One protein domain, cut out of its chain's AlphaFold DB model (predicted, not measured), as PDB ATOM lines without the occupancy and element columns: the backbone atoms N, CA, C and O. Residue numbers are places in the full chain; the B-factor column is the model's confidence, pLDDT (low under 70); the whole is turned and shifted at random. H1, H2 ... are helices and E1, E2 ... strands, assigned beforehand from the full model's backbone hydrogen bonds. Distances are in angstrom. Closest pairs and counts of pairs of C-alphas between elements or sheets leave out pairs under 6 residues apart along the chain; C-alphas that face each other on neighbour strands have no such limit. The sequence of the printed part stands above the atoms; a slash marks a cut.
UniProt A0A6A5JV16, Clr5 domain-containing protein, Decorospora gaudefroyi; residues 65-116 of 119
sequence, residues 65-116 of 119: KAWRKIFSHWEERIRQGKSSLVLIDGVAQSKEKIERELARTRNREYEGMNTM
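What this domain is: This is residues 65 to 116 of the 119 residues of the protein "Clr5 domain-containing protein" of Decorospora gaudefroyi (UniProt A0A6A5JV16). The chain makes a rough triangle: helix H1 leads away from the middle of the long helix H2, residues 80 to 85 turn back to the small hairpin of E1 and E2, and H2 runs from there past the first part of H1. The last part of H2 sticks out as an arm, with residues 107 to 116 standing free. The printed part has 52 residues with H1, E1, E2 and H2 in that order, the two strands antiparallel and the class mostly helix. It is loose, with a radius of gyration of the C-alphas of 12.5 A, and elongated, spanning 36 by 24 by 17 A.

How they stand to each other: H1, residues 65 to 79, and H2, residues 95 to 114, touch, H1 with residues 67 to 71 alone and H2 with residues 101 to 105 alone. The closest C-alphas are those of Phe 71 and Leu 102, 6.9 A apart. The two helices run opposite ways at a steep tilt of 62 degrees. E1, residues 86 to 88, and E2, residues 91 to 93, form a hairpin, with N 88 and O 91 at 2.9 A and N 93 and O 86 at 2.9 A, within hydrogen-bond range. H1 and E1 are near each other, with 6 pairs of C-alphas within 10 A. E1 and H2 are only just apart, 8.1 A at the closest. In H1 and H2 every O i to N i+4 pair is within hydrogen-bond range.

Where its parts are: H1 begins at C-alpha 65 (-12.555, 7.360, -3.830) and is 21.5 A long. E1 measures 6.4 A and E2 6.3 A. H2 measures 29.0 A and ends at C-alpha 114 (-9.082, -7.937, -15.009).

The domain as a whole: The C-alphas of Gly 90 and Met 116, the two farthest apart, are 38.0 A from each other. The printed part has no cut, and no link is long. Mean pLDDT of the printed part is 77.7; residue 90 and residues 108 to 116 are under 70.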
ATOM      1  N   LYS A  65     -11.508   7.510  -4.856       79.44
ATOM      2  CA  LYS A  65     -12.555   7.360  -3.830       79.44
ATOM      3  C   LYS A  65     -13.409   8.623  -3.654       79.44
ATOM      4  O   LYS A  65     -14.604   8.507  -3.399       79.44
ATOM      5  N   ALA A  66     -12.818   9.814  -3.764       82.44
ATOM      6  CA  ALA A  66     -13.567  11.069  -3.705       82.44
ATOM      7  C   ALA A  66     -14.423  11.260  -4.966       82.44
ATOM      8  O   ALA A  66     -15.600  11.595  -4.852       82.44
ATOM      9  N   TRP A  67     -13.868  10.954  -6.141       86.44
ATOM     10  CA  TRP A  67     -14.602  10.959  -7.405       86.44
ATOM     11  C   TRP A  67     -15.808  10.015  -7.393       86.44
ATOM     12  O   TRP A  67     -16.901  10.441  -7.749       86.44
ATOM     13  N   ARG A  68     -15.665   8.786  -6.879       85.19
ATOM     14  CA  ARG A  68     -16.783   7.829  -6.738       85.19
ATOM     15  C   ARG A  68     -17.976   8.399  -5.980       85.19
ATOM     16  O   ARG A  68     -19.110   8.251  -6.420       85.19
ATOM     17  N   LYS A  69     -17.724   9.065  -4.850       87.25
ATOM     18  CA  LYS A  69     -18.796   9.692  -4.062       87.25
ATOM     19  C   LYS A  69     -19.505  10.782  -4.863       87.25
ATOM     20  O   LYS A  69     -20.728  10.842  -4.855       87.25
ATOM     21  N   ILE A  70     -18.740  11.611  -5.576       87.25
ATOM     22  CA  ILE A  70     -19.293  12.661  -6.437       87.25
ATOM     23  C   ILE A  70     -20.156  12.051  -7.542       87.25
ATOM     24  O   ILE A  70     -21.281  12.500  -7.728       87.25
ATOM     25  N   PHE A  71     -19.671  11.018  -8.234       88.00
ATOM     26  CA  PHE A  71     -20.419  10.379  -9.317       88.00
ATOM     27  C   PHE A  71     -21.691   9.702  -8.830       88.00
ATOM     28  O   PHE A  71     -22.733   9.919  -9.430       88.00
ATOM     29  N   SER A  72     -21.643   8.988  -7.702       87.88
ATOM     30  CA  SER A  72     -22.837   8.379  -7.109       87.88
ATOM     31  C   SER A  72     -23.924   9.423  -6.818       87.88
ATOM     32  O   SER A  72     -25.075   9.243  -7.213       87.88
ATOM     33  N   HIS A  73     -23.565  10.560  -6.210       88.25
ATOM     34  CA  HIS A  73     -24.517  11.649  -5.972       88.25
ATOM     35  C   HIS A  73     -24.983  12.337  -7.261       88.25
ATOM     36  O   HIS A  73     -26.134  12.760  -7.355       88.25
ATOM     37  N   TRP A  74     -24.101  12.478  -8.247       85.38
ATOM     38  CA  TRP A  74     -24.418  13.112  -9.523       85.38
ATOM     39  C   TRP A  74     -25.383  12.260 -10.360       85.38
ATOM     40  O   TRP A  74     -26.393  12.780 -10.832       85.38
ATOM     41  N   GLU A  75     -25.137  10.952 -10.468       85.50
ATOM     42  CA  GLU A  75     -26.005   9.987 -11.156       85.50
ATOM     43  C   GLU A  75     -27.385   9.892 -10.490       85.50
ATOM     44  O   GLU A  75     -28.403   9.903 -11.182       85.50
ATOM     45  N   GLU A  76     -27.439   9.878  -9.153       89.50
ATOM     46  CA  GLU A  76     -28.697   9.929  -8.397       89.50
ATOM     47  C   GLU A  76     -29.521  11.170  -8.759       89.50
ATOM     48  O   GLU A  76     -30.715  11.087  -9.041       89.50
ATOM     49  N   ARG A  77     -28.880  12.343  -8.808       88.12
ATOM     50  CA  ARG A  77     -29.566  13.598  -9.129       88.12
ATOM     51  C   ARG A  77     -30.038  13.654 -10.578       88.12
ATOM     52  O   ARG A  77     -31.143  14.137 -10.811       88.12
ATOM     53  N   ILE A  78     -29.266  13.112 -11.521       86.00
ATOM     54  CA  ILE A  78     -29.710  12.955 -12.913       86.00
ATOM     55  C   ILE A  78     -30.944  12.060 -12.988       86.00
ATOM     56  O   ILE A  78     -31.906  12.426 -13.661       86.00
ATOM     57  N   ARG A  79     -30.961  10.932 -12.264       86.75
ATOM     58  CA  ARG A  79     -32.117  10.021 -12.229       86.75
ATOM     59  C   ARG A  79     -33.378  10.706 -11.701       86.75
ATOM     60  O   ARG A  79     -34.475  10.410 -12.154       86.75
ATOM     61  N   GLN A  80     -33.212  11.657 -10.786       91.06
ATOM     62  CA  GLN A  80     -34.290  12.499 -10.259       91.06
ATOM     63  C   GLN A  80     -34.649  13.695 -11.164       91.06
ATOM     64  O   GLN A  80     -35.428  14.551 -10.749       91.06
ATOM     65  N   GLY A  81     -34.055  13.817 -12.357       87.31
ATOM     66  CA  GLY A  81     -34.290  14.929 -13.284       87.31
ATOM     67  C   GLY A  81     -33.669  16.264 -12.853       87.31
ATOM     68  O   GLY A  81     -34.062  17.317 -13.351       87.31
ATOM     69  N   LYS A  82     -32.708  16.261 -11.919       86.50
ATOM     70  CA  LYS A  82     -32.107  17.478 -11.351       86.50
ATOM     71  C   LYS A  82     -30.752  17.785 -11.982       86.50
ATOM     72  O   LYS A  82     -29.770  17.073 -11.762       86.50
ATOM     73  N   SER A  83     -30.655  18.925 -12.665       76.69
ATOM     74  CA  SER A  83     -29.357  19.493 -13.043       76.69
ATOM     75  C   SER A  83     -28.597  19.978 -11.803       76.69
ATOM     76  O   SER A  83     -29.195  20.451 -10.832       76.69
ATOM     77  N   SER A  84     -27.274  19.795 -11.795       78.19
ATOM     78  CA  SER A  84     -26.432  20.068 -10.625       78.19
ATOM     79  C   SER A  84     -25.080  20.618 -11.037       78.19
ATOM     80  O   SER A  84     -24.383  20.007 -11.847       78.19
ATOM     81  N   LEU A  85     -24.684  21.730 -10.421       82.00
ATOM     82  CA  LEU A  85     -23.317  22.219 -10.493       82.00
ATOM     83  C   LEU A  85     -22.464  21.456  -9.478       82.00
ATOM     84  O   LEU A  85     -22.760  21.465  -8.283       82.00
ATOM     85  N   VAL A  86     -21.406  20.793  -9.941       83.06
ATOM     86  CA  VAL A  86     -20.452  20.136  -9.043       83.06
ATOM     87  C   VAL A  86     -19.409  21.162  -8.616       83.06
ATOM     88  O   VAL A  86     -18.626  21.640  -9.437       83.06
ATOM     89  N   LEU A  87     -19.394  21.491  -7.325       81.81
ATOM     90  CA  LEU A  87     -18.362  22.324  -6.713       81.81
ATOM     91  C   LEU A  87     -17.309  21.419  -6.069       81.81
ATOM     92  O   LEU A  87     -17.625  20.627  -5.184       81.81
ATOM     93  N   ILE A  88     -16.055  21.545  -6.501       78.62
ATOM     94  CA  ILE A  88     -14.907  20.911  -5.843       78.62
ATOM     95  C   ILE A  88     -14.072  22.026  -5.242       78.62
ATOM     96  O   ILE A  88     -13.602  22.895  -5.973       78.62
ATOM     97  N   ASP A  89     -13.929  22.004  -3.919       71.50
ATOM     98  CA  ASP A  89     -13.207  23.018  -3.153       71.50
ATOM     99  C   ASP A  89     -13.630  24.463  -3.514       71.50
ATOM    100  O   ASP A  89     -12.814  25.359  -3.726       71.50
ATOM    101  N   GLY A  90     -14.945  24.678  -3.655       69.50
ATOM    102  CA  GLY A  90     -15.538  25.972  -4.018       69.50
ATOM    103  C   GLY A  90     -15.428  26.343  -5.502       69.50
ATOM    104  O   GLY A  90     -15.952  27.376  -5.908       69.50
ATOM    105  N   VAL A  91     -14.799  25.506  -6.332       71.94
ATOM    106  CA  VAL A  91     -14.654  25.741  -7.773       71.94
ATOM    107  C   VAL A  91     -15.675  24.920  -8.551       71.94
ATOM    108  O   VAL A  91     -15.694  23.687  -8.481       71.94
ATOM    109  N   ALA A  92     -16.484  25.611  -9.351       79.75
ATOM    110  CA  ALA A  92     -17.393  25.001 -10.308       79.75
ATOM    111  C   ALA A  92     -16.637  24.162 -11.340       79.75
ATOM    112  O   ALA A  92     -15.727  24.641 -12.016       79.75
ATOM    113  N   GLN A  93     -17.009  22.891 -11.454       82.75
ATOM    114  CA  GLN A  93     -16.482  22.004 -12.480       82.75
ATOM    115  C   GLN A  93     -17.403  22.002 -13.693       82.75
ATOM    116  O   GLN A  93     -18.624  21.919 -13.555       82.75
ATOM    117  N   SER A  94     -16.804  22.047 -14.882       81.50
ATOM    118  CA  SER A  94     -17.553  21.883 -16.123       81.50
ATOM    119  C   SER A  94     -18.050  20.442 -16.265       81.50
ATOM    120  O   SER A  94     -17.426  19.500 -15.759       81.50
ATOM    121  N   LYS A  95     -19.164  20.262 -16.976       81.50
ATOM    122  CA  LYS A  95     -19.765  18.945 -17.211       81.50
ATOM    123  C   LYS A  95     -18.791  18.006 -17.931       81.50
ATOM    124  O   LYS A  95     -18.618  16.866 -17.514       81.50
ATOM    125  N   GLU A  96     -18.052  18.523 -18.909       81.81
ATOM    126  CA  GLU A  96     -17.070  17.774 -19.707       81.81
ATOM    127  C   GLU A  96     -15.920  17.250 -18.840       81.81
ATOM    128  O   GLU A  96     -15.349  16.189 -19.103       81.81
ATOM    129  N   LYS A  97     -15.545  17.994 -17.789       81.44
ATOM    130  CA  LYS A  97     -14.544  17.531 -16.825       81.44
ATOM    131  C   LYS A  97     -15.095  16.401 -15.959       81.44
ATOM    132  O   LYS A  97     -14.380  15.425 -15.745       81.44
ATOM    133  N   ILE A  98     -16.338  16.519 -15.489       85.19
ATOM    134  CA  ILE A  98     -17.008  15.471 -14.705       85.19
ATOM    135  C   ILE A  98     -17.118  14.179 -15.521       85.19
ATOM    136  O   ILE A  98     -16.698  13.127 -15.045       85.19
ATOM    137  N   GLU A  99     -17.581  14.258 -16.768       84.50
ATOM    138  CA  GLU A  99     -17.718  13.103 -17.668       84.50
ATOM    139  C   GLU A  99     -16.370  12.429 -17.963       84.50
ATOM    140  O   GLU A  99     -16.246  11.204 -17.907       84.50
ATOM    141  N   ARG A 100     -15.316  13.219 -18.202       83.50
ATOM    142  CA  ARG A 100     -13.961  12.696 -18.426       83.50
ATOM    143  C   ARG A 100     -13.410  11.959 -17.209       83.50
ATOM    144  O   ARG A 100     -12.764  10.921 -17.354       83.50
ATOM    145  N   GLU A 101     -13.629  12.491 -16.010       84.75
ATOM    146  CA  GLU A 101     -13.181  11.856 -14.768       84.75
ATOM    147  C   GLU A 101     -14.019  10.616 -14.420       84.75
ATOM    148  O   GLU A 101     -13.479   9.656 -13.861       84.75
ATOM    149  N   LEU A 102     -15.300  10.591 -14.809       84.00
ATOM    150  CA  LEU A 102     -16.164   9.414 -14.708       84.00
ATOM    151  C   LEU A 102     -15.627   8.277 -15.578       84.00
ATOM    152  O   LEU A 102     -15.392   7.181 -15.070       84.00
ATOM    153  N   ALA A 103     -15.328   8.556 -16.850       83.62
ATOM    154  CA  ALA A 103     -14.723   7.583 -17.760       83.62
ATOM    155  C   ALA A 103     -13.374   7.059 -17.230       83.62
ATOM    156  O   ALA A 103     -13.149   5.854 -17.164       83.62
ATOM    157  N   ARG A 104     -12.492   7.952 -16.752       81.94
ATOM    158  CA  ARG A 104     -11.195   7.574 -16.150       81.94
ATOM    159  C   ARG A 104     -11.319   6.726 -14.888       81.94
ATOM    160  O   ARG A 104     -10.400   5.971 -14.571       81.94
ATOM    161  N   THR A 105     -12.379   6.923 -14.111       81.81
ATOM    162  CA  THR A 105     -12.617   6.159 -12.881       81.81
ATOM    163  C   THR A 105     -13.138   4.769 -13.212       81.81
ATOM    164  O   THR A 105     -12.580   3.803 -12.700       81.81
ATOM    165  N   ARG A 106     -14.098   4.665 -14.139       79.31
ATOM    166  CA  ARG A 106     -14.615   3.381 -14.632       79.31
ATOM    167  C   ARG A 106     -13.522   2.546 -15.305       79.31
ATOM    168  O   ARG A 106     -13.371   1.378 -14.979       79.31
ATOM    169  N   ASN A 107     -12.679   3.137 -16.156       76.12
ATOM    170  CA  ASN A 107     -11.586   2.399 -16.809       76.12
ATOM    171  C   ASN A 107     -10.575   1.824 -15.801       76.12
ATOM    172  O   ASN A 107     -10.138   0.688 -15.948       76.12
ATOM    173  N   ARG A 108     -10.255   2.569 -14.733       69.75
ATOM    174  CA  ARG A 108      -9.397   2.071 -13.644       69.75
ATOM    175  C   ARG A 108     -10.037   0.942 -12.832       69.75
ATOM    176  O   ARG A 108      -9.316   0.171 -12.210       69.75
ATOM    177  N   GLU A 109     -11.364   0.860 -12.802       61.88
ATOM    178  CA  GLU A 109     -12.090  -0.249 -12.171       61.88
ATOM    179  C   GLU A 109     -12.023  -1.514 -13.031       61.88
ATOM    180  O   GLU A 109     -11.737  -2.581 -12.496       61.88
ATOM    181  N   TYR A 110     -12.165  -1.376 -14.353       56.44
ATOM    182  CA  TYR A 110     -11.989  -2.483 -15.296       56.44
ATOM    183  C   TYR A 110     -10.565  -3.059 -15.280       56.44
ATOM    184  O   TYR A 110     -10.407  -4.275 -15.234       56.44
ATOM    185  N   GLU A 111      -9.525  -2.218 -15.250       55.28
ATOM    186  CA  GLU A 111      -8.132  -2.695 -15.177       55.28
ATOM    187  C   GLU A 111      -7.819  -3.418 -13.856       55.28
ATOM    188  O   GLU A 111      -7.093  -4.407 -13.865       55.28
ATOM    189  N   GLY A 112      -8.390  -2.971 -12.731       53.81
ATOM    190  CA  GLY A 112      -8.188  -3.610 -11.425       53.81
ATOM    191  C   GLY A 112      -8.940  -4.934 -11.247       53.81
ATOM    192  O   GLY A 112      -8.469  -5.799 -10.509       53.81
ATOM    193  N   MET A 113     -10.082  -5.108 -11.921       46.12
ATOM    194  CA  MET A 113     -10.837  -6.368 -11.941       46.12
ATOM    195  C   MET A 113     -10.184  -7.412 -12.859       46.12
ATOM    196  O   MET A 113     -10.040  -8.559 -12.456       46.12
ATOM    197  N   ASN A 114      -9.680  -7.012 -14.033       44.31
ATOM    198  CA  ASN A 114      -9.082  -7.937 -15.009       44.31
ATOM    199  C   ASN A 114      -7.746  -8.563 -14.539       44.31
ATOM    200  O   ASN A 114      -7.303  -9.575 -15.071       44.31
ATOM    201  N   THR A 115      -7.093  -7.977 -13.529       47.47
ATOM    202  CA  THR A 115      -5.902  -8.552 -12.875       47.47
ATOM    203  C   THR A 115      -6.205  -9.551 -11.755       47.47
ATOM    204  O   THR A 115      -5.273 -10.192 -11.281       47.47
ATOM    205  N   MET A 116      -7.460  -9.686 -11.302       41.91
ATOM    206  CA  MET A 116      -7.835 -10.670 -10.271       41.91
ATOM    207  C   MET A 116      -8.340 -12.003 -10.840       41.91
ATOM    208  O   MET A 116      -8.399 -12.974 -10.096       41.91
TER     209      MET A 116